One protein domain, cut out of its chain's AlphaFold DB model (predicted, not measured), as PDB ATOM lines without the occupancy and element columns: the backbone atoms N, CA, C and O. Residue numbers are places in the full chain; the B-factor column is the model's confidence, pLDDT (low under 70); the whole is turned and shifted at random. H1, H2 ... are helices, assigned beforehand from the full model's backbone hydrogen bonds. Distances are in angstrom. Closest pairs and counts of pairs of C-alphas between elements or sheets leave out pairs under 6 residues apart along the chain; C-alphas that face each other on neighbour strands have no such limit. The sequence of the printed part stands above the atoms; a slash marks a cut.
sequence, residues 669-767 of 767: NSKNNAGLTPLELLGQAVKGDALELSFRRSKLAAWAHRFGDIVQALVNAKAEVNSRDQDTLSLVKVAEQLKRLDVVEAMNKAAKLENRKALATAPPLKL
ATOM      1  N   ASN A 669     450.730 655.108 461.194       92.25
ATOM      2  CA  ASN A 669     449.524 655.230 462.014       92.25
ATOM      3  C   ASN A 669     448.315 655.719 461.207       92.25
ATOM      4  O   ASN A 669     447.257 655.994 461.778       92.25
ATOM      5  N   SER A 670     448.438 655.824 459.879       92.81
ATOM      6  CA  SER A 670     447.300 656.159 459.029       92.81
ATOM      7  C   SER A 670     446.204 655.115 459.215       92.81
ATOM      8  O   SER A 670     446.466 653.925 459.102       92.81
ATOM      9  N   LYS A 671     444.966 655.563 459.422       91.06
ATOM     10  CA  LYS A 671     443.799 654.685 459.550       91.06
ATOM     11  C   LYS A 671     443.038 654.565 458.231       91.06
ATOM     12  O   LYS A 671     442.891 655.570 457.521       91.06
ATOM     13  N   ASN A 672     442.566 653.357 457.927       89.94
ATOM     14  CA  ASN A 672     441.614 653.089 456.847       89.94
ATOM     15  C   ASN A 672     440.159 653.382 457.288       89.94
ATOM     16  O   ASN A 672     439.916 653.826 458.412       89.94
ATOM     17  N   ASN A 673     439.169 653.125 456.424       89.50
ATOM     18  CA  ASN A 673     437.745 653.336 456.738       89.50
ATOM     19  C   ASN A 673     437.226 652.495 457.917       89.50
ATOM     20  O   ASN A 673     436.257 652.894 458.557       89.50
ATOM     21  N   ALA A 674     437.851 651.352 458.210       84.94
ATOM     22  CA  ALA A 674     437.524 650.529 459.374       84.94
ATOM     23  C   ALA A 674     438.195 651.038 460.666       84.94
ATOM     24  O   ALA A 674     438.032 650.438 461.724       84.94
ATOM     25  N   GLY A 675     438.947 652.141 460.593       86.75
ATOM     26  CA  GLY A 675     439.706 652.686 461.714       86.75
ATOM     27  C   GLY A 675     440.996 651.925 462.017       86.75
ATOM     28  O   GLY A 675     441.627 652.229 463.027       86.75
ATOM     29  N   LEU A 676     441.387 650.980 461.155       85.94
ATOM     30  CA  LEU A 676     442.544 650.111 461.348       85.94
ATOM     31  C   LEU A 676     443.803 650.764 460.784       85.94
ATOM     32  O   LEU A 676     443.787 651.302 459.674       85.94
ATOM     33  N   THR A 677     444.890 650.671 461.536       90.25
ATOM     34  CA  THR A 677     446.258 650.958 461.087       90.25
ATOM     35  C   THR A 677     446.831 649.792 460.264       90.25
ATOM     36  O   THR A 677     446.307 648.675 460.322       90.25
ATOM     37  N   PRO A 678     447.956 649.973 459.541       88.31
ATOM     38  CA  PRO A 678     448.649 648.870 458.873       88.31
ATOM     39  C   PRO A 678     449.036 647.717 459.812       88.31
ATOM     40  O   PRO A 678     449.096 646.575 459.362       88.31
ATOM     41  N   LEU A 679     449.310 648.004 461.092       86.75
ATOM     42  CA  LEU A 679     449.652 646.993 462.096       86.75
ATOM     43  C   LEU A 679     448.414 646.208 462.560       86.75
ATOM     44  O   LEU A 679     448.464 644.986 462.647       86.75
ATOM     45  N   GLU A 680     447.296 646.886 462.818       82.31
ATOM     46  CA  GLU A 680     446.036 646.232 463.211       82.31
ATOM     47  C   GLU A 680     445.458 645.404 462.053       82.31
ATOM     48  O   GLU A 680     445.031 644.265 462.240       82.31
ATOM     49  N   LEU A 681     445.548 645.923 460.823       82.12
ATOM     50  CA  LEU A 681     445.141 645.216 459.610       82.12
ATOM     51  C   LEU A 681     445.961 643.929 459.386       82.12
ATOM     52  O   LEU A 681     445.409 642.906 458.976       82.12
ATOM     53  N   LEU A 682     447.261 643.947 459.710       79.62
ATOM     54  CA  LEU A 682     448.106 642.748 459.727       79.62
ATOM     55  C   LEU A 682     447.562 641.696 460.708       79.62
ATOM     56  O   LEU A 682     447.531 640.511 460.388       79.62
ATOM     57  N   GLY A 683     447.096 642.124 461.886       74.25
ATOM     58  CA  GLY A 683     446.471 641.249 462.881       74.25
ATOM     59  C   GLY A 683     445.165 640.611 462.405       74.25
ATOM     60  O   GLY A 683     444.905 639.447 462.720       74.25
ATOM     61  N   GLN A 684     444.378 641.315 461.588       72.50
ATOM     62  CA  GLN A 684     443.177 640.749 460.960       72.50
ATOM     63  C   GLN A 684     443.496 639.722 459.877       72.50
ATOM     64  O   GLN A 684     442.883 638.654 459.871       72.50
ATOM     65  N   ALA A 685     444.473 640.004 459.007       68.94
ATOM     66  CA  ALA A 685     444.940 639.038 458.007       68.94
ATOM     67  C   ALA A 685     445.362 637.727 458.682       68.94
ATOM     68  O   ALA A 685     444.965 636.638 458.280       68.94
ATOM     69  N   VAL A 686     446.087 637.855 459.798       65.25
ATOM     70  CA  VAL A 686     446.525 636.735 460.630       65.25
ATOM     71  C   VAL A 686     445.350 635.941 461.196       65.25
ATOM     72  O   VAL A 686     445.410 634.718 461.196       65.25
ATOM     73  N   LYS A 687     444.270 636.585 461.659       60.62
ATOM     74  CA  LYS A 687     443.070 635.864 462.119       60.62
ATOM     75  C   LYS A 687     442.375 635.115 460.982       60.62
ATOM     76  O   LYS A 687     441.958 633.984 461.205       60.62
ATOM     77  N   GLY A 688     442.255 635.729 459.803       57.41
ATOM     78  CA  GLY A 688     441.645 635.110 458.624       57.41
ATOM     79  C   GLY A 688     442.406 633.866 458.163       57.41
ATOM     80  O   GLY A 688     441.820 632.790 458.077       57.41
ATOM     81  N   ASP A 689     443.723 633.992 457.987       52.78
ATOM     82  CA  ASP A 689     444.595 632.898 457.539       52.78
ATOM     83  C   ASP A 689     444.820 631.828 458.627       52.78
ATOM     84  O   ASP A 689     445.018 630.655 458.316       52.78
ATOM     85  N   ALA A 690     444.775 632.190 459.918       44.94
ATOM     86  CA  ALA A 690     444.883 631.234 461.029       44.94
ATOM     87  C   ALA A 690     443.572 630.481 461.325       44.94
ATOM     88  O   ALA A 690     443.616 629.415 461.943       44.94
ATOM     89  N   LEU A 691     442.415 631.013 460.909       38.50
ATOM     90  CA  LEU A 691     441.121 630.321 460.982       38.50
ATOM     91  C   LEU A 691     440.958 629.280 459.862       38.50
ATOM     92  O   LEU A 691     440.219 628.311 460.044       38.50
ATOM     93  N   GLU A 692     441.702 629.399 458.758       39.41
ATOM     94  CA  GLU A 692     441.825 628.353 457.737       39.41
ATOM     95  C   GLU A 692     442.866 627.296 458.178       39.41
ATOM     96  O   GLU A 692     444.013 627.214 457.740       39.41
ATOM     97  N   LEU A 693     442.446 626.484 459.151       40.19
ATOM     98  CA  LEU A 693     443.169 625.357 459.744       40.19
ATOM     99  C   LEU A 693     443.646 624.321 458.699       40.19
ATOM    100  O   LEU A 693     442.940 623.351 458.439       40.19
ATOM    101  N   SER A 694     444.867 624.466 458.158       40.16
ATOM    102  CA  SER A 694     445.708 623.352 457.647       40.16
ATOM    103  C   SER A 694     447.153 623.773 457.291       40.16
ATOM    104  O   SER A 694     447.722 623.371 456.273       40.16
ATOM    105  N   PHE A 695     447.809 624.613 458.096       44.53
ATOM    106  CA  PHE A 695     449.220 624.936 457.841       44.53
ATOM    107  C   PHE A 695     450.150 623.846 458.400       44.53
ATOM    108  O   PHE A 695     450.305 623.694 459.612       44.53
ATOM    109  N   ARG A 696     450.825 623.099 457.510       49.47
ATOM    110  CA  ARG A 696     451.996 622.271 457.867       49.47
ATOM    111  C   ARG A 696     453.012 623.150 458.615       49.47
ATOM    112  O   ARG A 696     453.279 624.274 458.187       49.47
ATOM    113  N   ARG A 697     453.608 622.637 459.705       48.09
ATOM    114  CA  ARG A 697     454.579 623.354 460.574       48.09
ATOM    115  C   ARG A 697     455.661 624.132 459.799       48.09
ATOM    116  O   ARG A 697     456.079 625.192 460.251       48.09
ATOM    117  N   SER A 698     456.082 623.635 458.633       49.91
ATOM    118  CA  SER A 698     457.080 624.255 457.751       49.91
ATOM    119  C   SER A 698     456.624 625.587 457.134       49.91
ATOM    120  O   SER A 698     457.382 626.557 457.129       49.91
ATOM    121  N   LYS A 699     455.374 625.681 456.665       51.38
ATOM    122  CA  LYS A 699     454.821 626.913 456.076       51.38
ATOM    123  C   LYS A 699     454.479 627.962 457.140       51.38
ATOM    124  O   LYS A 699     454.656 629.152 456.887       51.38
ATOM    125  N   LEU A 700     454.076 627.524 458.338       55.00
ATOM    126  CA  LEU A 700     453.817 628.408 459.482       55.00
ATOM    127  C   LEU A 700     455.092 629.146 459.920       55.00
ATOM    128  O   LEU A 700     455.034 630.335 460.193       55.00
ATOM    129  N   ALA A 701     456.250 628.474 459.928       58.00
ATOM    130  CA  ALA A 701     457.528 629.083 460.305       58.00
ATOM    131  C   ALA A 701     458.012 630.147 459.297       58.00
ATOM    132  O   ALA A 701     458.460 631.221 459.695       58.00
ATOM    133  N   ALA A 702     457.890 629.888 457.990       60.94
ATOM    134  CA  ALA A 702     458.260 630.860 456.956       60.94
ATOM    135  C   ALA A 702     457.323 632.081 456.947       60.94
ATOM    136  O   ALA A 702     457.757 633.221 456.776       60.94
ATOM    137  N   TRP A 703     456.028 631.846 457.160       63.16
ATOM    138  CA  TRP A 703     455.026 632.891 457.337       63.16
ATOM    139  C   TRP A 703     455.312 633.718 458.603       63.16
ATOM    140  O   TRP A 703     455.549 634.918 458.509       63.16
ATOM    141  N   ALA A 704     455.471 633.068 459.754       61.91
ATOM    142  CA  ALA A 704     455.853 633.668 461.031       61.91
ATOM    143  C   ALA A 704     457.072 634.587 460.945       61.91
ATOM    144  O   ALA A 704     457.087 635.674 461.522       61.91
ATOM    145  N   HIS A 705     458.101 634.148 460.221       67.06
ATOM    146  CA  HIS A 705     459.327 634.914 460.081       67.06
ATOM    147  C   HIS A 705     459.087 636.223 459.322       67.06
ATOM    148  O   HIS A 705     459.521 637.278 459.778       67.06
ATOM    149  N   ARG A 706     458.344 636.171 458.207       70.81
ATOM    150  CA  ARG A 706     458.015 637.356 457.396       70.81
ATOM    151  C   ARG A 706     457.142 638.349 458.161       70.81
ATOM    152  O   ARG A 706     457.454 639.536 458.174       70.81
ATOM    153  N   PHE A 707     456.098 637.862 458.828       74.12
ATOM    154  CA  PHE A 707     455.164 638.704 459.580       74.12
ATOM    155  C   PHE A 707     455.808 639.308 460.834       74.12
ATOM    156  O   PHE A 707     455.641 640.500 461.082       74.12
ATOM    157  N   GLY A 708     456.608 638.539 461.583       77.25
ATOM    158  CA  GLY A 708     457.324 639.054 462.755       77.25
ATOM    159  C   GLY A 708     458.278 640.198 462.410       77.25
ATOM    160  O   GLY A 708     458.349 641.196 463.122       77.25
ATOM    161  N   ASP A 709     458.949 640.107 461.263       83.75
ATOM    162  CA  ASP A 709     459.858 641.158 460.816       83.75
ATOM    163  C   ASP A 709     459.119 642.437 460.381       83.75
ATOM    164  O   ASP A 709     459.645 643.538 460.557       83.75
ATOM    165  N   ILE A 710     457.899 642.310 459.846       86.75
ATOM    166  CA  ILE A 710     457.021 643.447 459.524       86.75
ATOM    167  C   ILE A 710     456.526 644.116 460.803       86.75
ATOM    168  O   ILE A 710     456.639 645.334 460.924       86.75
ATOM    169  N   VAL A 711     456.038 643.335 461.775       85.75
ATOM    170  CA  VAL A 711     455.627 643.856 463.090       85.75
ATOM    171  C   VAL A 711     456.780 644.628 463.721       85.75
ATOM    172  O   VAL A 711     456.608 645.777 464.124       85.75
ATOM    173  N   GLN A 712     457.981 644.043 463.735       84.50
ATOM    174  CA  GLN A 712     459.159 644.700 464.287       84.50
ATOM    175  C   GLN A 712     459.491 646.005 463.552       84.50
ATOM    176  O   GLN A 712     459.803 647.005 464.198       84.50
ATOM    177  N   ALA A 713     459.417 646.020 462.217       89.25
ATOM    178  CA  ALA A 713     459.672 647.219 461.422       89.25
ATOM    179  C   ALA A 713     458.663 648.340 461.727       89.25
ATOM    180  O   ALA A 713     459.073 649.480 461.946       89.25
ATOM    181  N   LEU A 714     457.370 648.016 461.809       88.94
ATOM    182  CA  LEU A 714     456.306 648.971 462.133       88.94
ATOM    183  C   LEU A 714     456.453 649.520 463.558       88.94
ATOM    184  O   LEU A 714     456.424 650.734 463.759       88.94
ATOM    185  N   VAL A 715     456.695 648.654 464.545       86.69
ATOM    186  CA  VAL A 715     456.911 649.064 465.943       86.69
ATOM    187  C   VAL A 715     458.153 649.950 466.076       86.69
ATOM    188  O   VAL A 715     458.112 650.982 466.748       86.69
ATOM    189  N   ASN A 716     459.251 649.609 465.394       88.00
ATOM    190  CA  ASN A 716     460.464 650.433 465.372       88.00
ATOM    191  C   ASN A 716     460.219 651.803 464.725       88.00
ATOM    192  O   ASN A 716     460.780 652.807 465.167       88.00
ATOM    193  N   ALA A 717     459.343 651.855 463.721       88.62
ATOM    194  CA  ALA A 717     458.874 653.088 463.101       88.62
ATOM    195  C   ALA A 717     457.824 653.846 463.942       88.62
ATOM    196  O   ALA A 717     457.296 654.857 463.485       88.62
ATOM    197  N   LYS A 718     457.593 653.431 465.199       88.00
ATOM    198  CA  LYS A 718     456.660 654.032 466.169       88.00
ATOM    199  C   LYS A 718     455.182 653.863 465.800       88.00
ATOM    200  O   LYS A 718     454.386 654.765 466.069       88.00
ATOM    201  N   ALA A 719     454.823 652.715 465.225       84.62
ATOM    202  CA  ALA A 719     453.426 652.312 465.128       84.62
ATOM    203  C   ALA A 719     452.786 652.257 466.527       84.62
ATOM    204  O   ALA A 719     453.398 651.765 467.480       84.62
ATOM    205  N   GLU A 720     451.579 652.799 466.644       81.56
ATOM    206  CA  GLU A 720     450.746 652.707 467.842       81.56
ATOM    207  C   GLU A 720     450.265 651.259 468.018       81.56
ATOM    208  O   GLU A 720     449.950 650.566 467.050       81.56
ATOM    209  N   VAL A 721     450.284 650.773 469.260       77.88
ATOM    210  CA  VAL A 721     449.975 649.390 469.629       77.88
ATOM    211  C   VAL A 721     448.886 649.421 470.688       77.88
ATOM    212  O   VAL A 721     449.148 649.498 471.894       77.88
ATOM    213  N   ASN A 722     447.640 649.300 470.239       72.50
ATOM    214  CA  ASN A 722     446.506 649.307 471.140       72.50
ATOM    215  C   ASN A 722     446.399 647.973 471.896       72.50
ATOM    216  O   ASN A 722     445.859 646.985 471.406       72.50
ATOM    217  N   SER A 723     446.855 647.951 473.152       61.06
ATOM    218  CA  SER A 723     446.809 646.745 473.998       61.06
ATOM    219  C   SER A 723     445.402 646.216 474.301       61.06
ATOM    220  O   SER A 723     445.274 645.127 474.857       61.06
ATOM    221  N   ARG A 724     444.349 646.991 474.006       63.16
ATOM    222  CA  ARG A 724     442.948 646.589 474.210       63.16
ATOM    223  C   ARG A 724     442.304 646.021 472.949       63.16
ATOM    224  O   ARG A 724     441.207 645.475 473.039       63.16
ATOM    225  N   ASP A 725     442.960 646.156 471.804       71.31
ATOM    226  CA  ASP A 725     442.456 645.662 470.536       71.31
ATOM    227  C   ASP A 725     442.711 644.149 470.386       71.31
ATOM    228  O   ASP A 725     443.796 643.629 470.668       71.31
ATOM    229  N   GLN A 726     441.679 643.422 469.955       68.94
ATOM    230  CA  GLN A 726     441.746 641.972 469.804       68.94
ATOM    231  C   GLN A 726     442.664 641.545 468.655       68.94
ATOM    232  O   GLN A 726     443.146 640.412 468.684       68.94
ATOM    233  N   ASP A 727     442.874 642.376 467.634       69.88
ATOM    234  CA  ASP A 727     443.739 642.039 466.494       69.88
ATOM    235  C   ASP A 727     445.214 642.142 466.894       69.88
ATOM    236  O   ASP A 727     446.002 641.217 466.675       69.88
ATOM    237  N   THR A 728     445.550 643.200 467.631       68.31
ATOM    238  CA  THR A 728     446.859 643.391 468.266       68.31
ATOM    239  C   THR A 728     447.196 642.268 469.263       68.31
ATOM    240  O   THR A 728     448.309 641.736 469.264       68.31
ATOM    241  N   LEU A 729     446.227 641.829 470.077       70.50
ATOM    242  CA  LEU A 729     446.391 640.690 470.996       70.50
ATOM    243  C   LEU A 729     446.589 639.355 470.261       70.50
ATOM    244  O   LEU A 729     447.330 638.491 470.738       70.50
ATOM    245  N   SER A 730     445.951 639.173 469.104       69.44
ATOM    246  CA  SER A 730     446.162 637.991 468.266       69.44
ATOM    247  C   SER A 730     447.583 637.922 467.712       69.44
ATOM    248  O   SER A 730     448.168 636.841 467.722       69.44
ATOM    249  N   LEU A 731     448.175 639.054 467.317       71.31
ATOM    250  CA  LEU A 731     449.580 639.107 466.890       71.31
ATOM    251  C   LEU A 731     450.540 638.679 468.006       71.31
ATOM    252  O   LEU A 731     451.463 637.906 467.751       71.31
ATOM    253  N   VAL A 732     450.304 639.126 469.246       73.75
ATOM    254  CA  VAL A 732     451.119 638.728 470.409       73.75
ATOM    255  C   VAL A 732     451.011 637.222 470.660       73.75
ATOM    256  O   VAL A 732     452.036 636.554 470.763       73.75
ATOM    257  N   LYS A 733     449.795 636.661 470.666       72.38
ATOM    258  CA  LYS A 733     449.577 635.212 470.848       72.38
ATOM    259  C   LYS A 733     450.265 634.378 469.770       72.38
ATOM    260  O   LYS A 733     450.860 633.345 470.068       72.38
ATOM    261  N   VAL A 734     450.188 634.819 468.516       70.06
ATOM    262  CA  VAL A 734     450.853 634.148 467.396       70.06
ATOM    263  C   VAL A 734     452.374 634.220 467.567       70.06
ATOM    264  O   VAL A 734     453.044 633.194 467.469       70.06
ATOM    265  N   ALA A 735     452.930 635.381 467.921       73.06
ATOM    266  CA  ALA A 735     454.362 635.527 468.187       73.06
ATOM    267  C   ALA A 735     454.853 634.648 469.359       73.06
ATOM    268  O   ALA A 735     455.919 634.034 469.256       73.06
ATOM    269  N   GLU A 736     454.061 634.513 470.429       74.94
ATOM    270  CA  GLU A 736     454.335 633.606 471.554       74.94
ATOM    271  C   GLU A 736     454.361 632.135 471.116       74.94
ATOM    272  O   GLU A 736     455.315 631.415 471.426       74.94
ATOM    273  N   GLN A 737     453.366 631.687 470.338       69.25
ATOM    274  CA  GLN A 737     453.312 630.321 469.793       69.25
ATOM    275  C   GLN A 737     454.530 629.989 468.920       69.25
ATOM    276  O   GLN A 737     455.006 628.852 468.901       69.25
ATOM    277  N   LEU A 738     455.056 630.994 468.224       66.94
ATOM    278  CA  LEU A 738     456.215 630.894 467.339       66.94
ATOM    279  C   LEU A 738     457.550 631.115 468.062       66.94
ATOM    280  O   LEU A 738     458.600 631.071 467.421       66.94
ATOM    281  N   LYS A 739     457.527 631.343 469.384       76.56
ATOM    282  CA  LYS A 739     458.699 631.638 470.224       76.56
ATOM    283  C   LYS A 739     459.507 632.859 469.747       76.56
ATOM    284  O   LYS A 739     460.712 632.935 469.983       76.56
ATOM    285  N   ARG A 740     458.850 633.834 469.107       74.00
ATOM    286  CA  ARG A 740     459.435 635.126 468.700       74.00
ATOM    287  C   ARG A 740     459.356 636.129 469.850       74.00
ATOM    288  O   ARG A 740     458.554 637.062 469.837       74.00
ATOM    289  N   LEU A 741     460.171 635.890 470.882       78.81
ATOM    290  CA  LEU A 741     460.221 636.728 472.089       78.81
ATOM    291  C   LEU A 741     460.608 638.180 471.777       78.81
ATOM    292  O   LEU A 741     460.098 639.092 472.415       78.81
ATOM    293  N   ASP A 742     461.431 638.390 470.749       79.88
ATOM    294  CA  ASP A 742     461.814 639.704 470.227       79.88
ATOM    295  C   ASP A 742     460.593 640.557 469.843       79.88
ATOM    296  O   ASP A 742     460.458 641.702 470.282       79.88
ATOM    297  N   VAL A 743     459.658 639.969 469.093       76.50
ATOM    298  CA  VAL A 743     458.435 640.644 468.638       76.50
ATOM    299  C   VAL A 743     457.481 640.894 469.809       76.50
ATOM    300  O   VAL A 743     456.902 641.978 469.921       76.50
ATOM    301  N   VAL A 744     457.340 639.917 470.711       79.44
ATOM    302  CA  VAL A 744     456.500 640.035 471.916       79.44
ATOM    303  C   VAL A 744     457.004 641.160 472.825       79.44
ATOM    304  O   VAL A 744     456.218 641.994 473.280       79.44
ATOM    305  N   GLU A 745     458.311 641.229 473.074       82.31
ATOM    306  CA  GLU A 745     458.928 642.287 473.877       82.31
ATOM    307  C   GLU A 745     458.756 643.665 473.236       82.31
ATOM    308  O   GLU A 745     458.394 644.622 473.931       82.31
ATOM    309  N   ALA A 746     458.962 643.773 471.920       80.62
ATOM    310  CA  ALA A 746     458.786 645.021 471.185       80.62
ATOM    311  C   ALA A 746     457.341 645.542 471.278       80.62
ATOM    312  O   ALA A 746     457.131 646.704 471.642       80.62
ATOM    313  N   MET A 747     456.353 644.676 471.038       80.69
ATOM    314  CA  MET A 747     454.925 645.006 471.137       80.69
ATOM    315  C   MET A 747     454.533 645.413 472.562       80.69
ATOM    316  O   MET A 747     453.907 646.452 472.767       80.69
ATOM    317  N   ASN A 748     454.972 644.655 473.573       80.69
ATOM    318  CA  ASN A 748     454.704 644.972 474.978       80.69
ATOM    319  C   ASN A 748     455.329 646.307 475.407       80.69
ATOM    320  O   ASN A 748     454.735 647.067 476.179       80.69
ATOM    321  N   LYS A 749     456.535 646.616 474.922       80.50
ATOM    322  CA  LYS A 749     457.212 647.887 475.196       80.50
ATOM    323  C   LYS A 749     456.478 649.061 474.548       80.50
ATOM    324  O   LYS A 749     456.301 650.086 475.209       80.50
ATOM    325  N   ALA A 750     456.028 648.904 473.304       78.50
ATOM    326  CA  ALA A 750     455.244 649.910 472.593       78.50
ATOM    327  C   ALA A 750     453.897 650.178 473.287       78.50
ATOM    328  O   ALA A 750     453.609 651.322 473.639       78.50
ATOM    329  N   ALA A 751     453.156 649.123 473.636       77.94
ATOM    330  CA  ALA A 751     451.896 649.213 474.373       77.94
ATOM    331  C   ALA A 751     452.040 649.909 475.743       77.94
ATOM    332  O   ALA A 751     451.196 650.709 476.154       77.94
ATOM    333  N   LYS A 752     453.127 649.640 476.482       74.88
ATOM    334  CA  LYS A 752     453.414 650.329 477.756       74.88
ATOM    335  C   LYS A 752     453.676 651.823 477.560       74.88
ATOM    336  O   LYS A 752     453.271 652.625 478.403       74.88
ATOM    337  N   LEU A 753     454.368 652.201 476.485       71.62
ATOM    338  CA  LEU A 753     454.656 653.600 476.173       71.62
ATOM    339  C   LEU A 753     453.371 654.370 475.844       71.62
ATOM    340  O   LEU A 753     453.204 655.504 476.286       71.62
ATOM    341  N   GLU A 754     452.453 653.742 475.117       69.62
ATOM    342  CA  GLU A 754     451.167 654.330 474.753       69.62
ATOM    343  C   GLU A 754     450.239 654.489 475.961       69.62
ATOM    344  O   GLU A 754     449.726 655.581 476.197       69.62
ATOM    345  N   ASN A 755     450.137 653.464 476.814       67.06
ATOM    346  CA  ASN A 755     449.399 653.561 478.077       67.06
ATOM    347  C   ASN A 755     449.925 654.704 478.966       67.06
ATOM    348  O   ASN A 755     449.136 655.412 479.587       67.06
ATOM    349  N   ARG A 756     451.247 654.942 478.994       67.94
ATOM    350  CA  ARG A 756     451.838 656.094 479.702       67.94
ATOM    351  C   ARG A 756     451.455 657.435 479.076       67.94
ATOM    352  O   ARG A 756     451.176 658.370 479.821       67.94
ATOM    353  N   LYS A 757     451.431 657.542 477.743       67.88
ATOM    354  CA  LYS A 757     450.975 658.758 477.046       67.88
ATOM    355  C   LYS A 757     449.502 659.042 477.339       67.88
ATOM    356  O   LYS A 757     449.187 660.162 477.717       67.88
ATOM    357  N   ALA A 758     448.642 658.026 477.250       61.59
ATOM    358  CA  ALA A 758     447.217 658.144 477.549       61.59
ATOM    359  C   ALA A 758     446.967 658.603 478.997       61.59
ATOM    360  O   ALA A 758     446.118 659.462 479.234       61.59
ATOM    361  N   LEU A 759     447.750 658.085 479.953       62.34
ATOM    362  CA  LEU A 759     447.690 658.499 481.357       62.34
ATOM    363  C   LEU A 759     448.153 659.951 481.562       62.34
ATOM    364  O   LEU A 759     447.592 660.656 482.392       62.34
ATOM    365  N   ALA A 760     449.156 660.404 480.803       63.75
ATOM    366  CA  ALA A 760     449.670 661.773 480.865       63.75
ATOM    367  C   ALA A 760     448.734 662.809 480.212       63.75
ATOM    368  O   ALA A 760     448.789 663.984 480.561       63.75
ATOM    369  N   THR A 761     447.881 662.387 479.275       60.25
ATOM    370  CA  THR A 761     446.884 663.239 478.602       60.25
ATOM    371  C   THR A 761     445.493 663.184 479.235       60.25
ATOM    372  O   THR A 761     444.603 663.920 478.811       60.25
ATOM    373  N   ALA A 762     445.272 662.308 480.221       47.91
ATOM    374  CA  ALA A 762     443.994 662.216 480.911       47.91
ATOM    375  C   ALA A 762     443.748 663.504 481.724       47.91
ATOM    376  O   ALA A 762     444.634 663.917 482.479       47.91
ATOM    377  N   PRO A 763     442.576 664.160 481.594       52.97
ATOM    378  CA  PRO A 763     442.260 665.323 482.413       52.97
ATOM    379  C   PRO A 763     442.344 664.934 483.897       52.97
ATOM    380  O   PRO A 763     441.949 663.816 484.244       52.97
ATOM    381  N   PRO A 764     442.864 665.814 484.778       54.50
ATOM    382  CA  PRO A 764     442.989 665.494 486.191       54.50
ATOM    383  C   PRO A 764     441.607 665.125 486.725       54.50
ATOM    384  O   PRO A 764     440.655 665.896 486.584       54.50
ATOM    385  N   LEU A 765     441.502 663.918 487.283       47.44
ATOM    386  CA  LEU A 765     440.288 663.429 487.926       47.44
ATOM    387  C   LEU A 765     439.879 664.463 488.983       47.44
ATOM    388  O   LEU A 765     440.578 664.642 489.979       47.44
ATOM    389  N   LYS A 766     438.775 665.180 488.735       49.19
ATOM    390  CA  LYS A 766     438.098 665.954 489.778       49.19
ATOM    391  C   LYS A 766     437.552 664.934 490.772       49.19
ATOM    392  O   LYS A 766     436.602 664.226 490.448       49.19
ATOM    393  N   LEU A 767     438.263 664.826 491.892       44.47
ATOM    394  CA  LEU A 767     437.914 664.035 493.068       44.47
ATOM    395  C   LEU A 767     436.557 664.446 493.634       44.47
ATOM    396  O   LEU A 767     436.297 665.673 493.683       44.47
TER     397      LEU A 767
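AT A GLANCE: This is residues 669 to 767 of the 767 residues of the protein "ANKRD50 protein" of Symbiodinium sp. CCMP2456 (UniProt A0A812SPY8). Two helices, H1 and H2, run side by side in opposite ways, and a helical hairpin of H3 and H4 packs over one side of them, H3 crossing H1 and the first part of H4 packing on H2. Residues 756 to 767, the far part of H4 and the tail after it, stick out of this body and make much of the length. The printed part has 99 residues with four named helices, in the order H1, H2, H3, H4, and no named strand; the class is all helix. It is only just compact, close to loose, with a radius of gyration of the C-alphas of 15.1 A, and elongated, spanning 56 by 30 by 25 A.

HOW THE PARTS SIT: H1, residues 678 to 691, and H2, residues 697 to 716, are close but not clearly touching, the C-alphas of Leu 679 and Val 711 being closest at 6.8 A; they run opposite ways at a shallow tilt of 15 degrees. H3, residues 726 to 737, touches H1 with residues 727 to 731 alone, closest at the C-alphas of Gly 683 and Asp 727, 4.6 A, at a steep tilt of 64 degrees. H3 and H4, residues 741 to 761, form a helical hairpin at a shallow tilt of 31 degrees, the C-alphas of Val 732 and Val 744 being closest at 5.7 A. H4 touches H2 with residues 743 to 750 alone, closest at the C-alphas of Val 743 and Gln 712, 6.0 A, at 34 degrees, only just shallow. H1 and H4 are apart. In all four helices every O i to N i+4 pair is within hydrogen-bond range.

IN THESE COORDINATES: H1 begins at C-alpha 678 (448.649, 648.870, 458.873) and is 20.1 A long. H2 measures 28.1 A, H3 16.4 A. H4, 30.4 A, ends at C-alpha 761 (446.884, 663.239, 478.602).

THE WHOLE: The C-alphas farthest apart, those of Ser 698 and Leu 767, are 56.5 A apart. The printed part has no cut, and no link is long. Mean pLDDT of the printed part is 70.7; residues 685 to 705 and 754 to 767 are among those under 70.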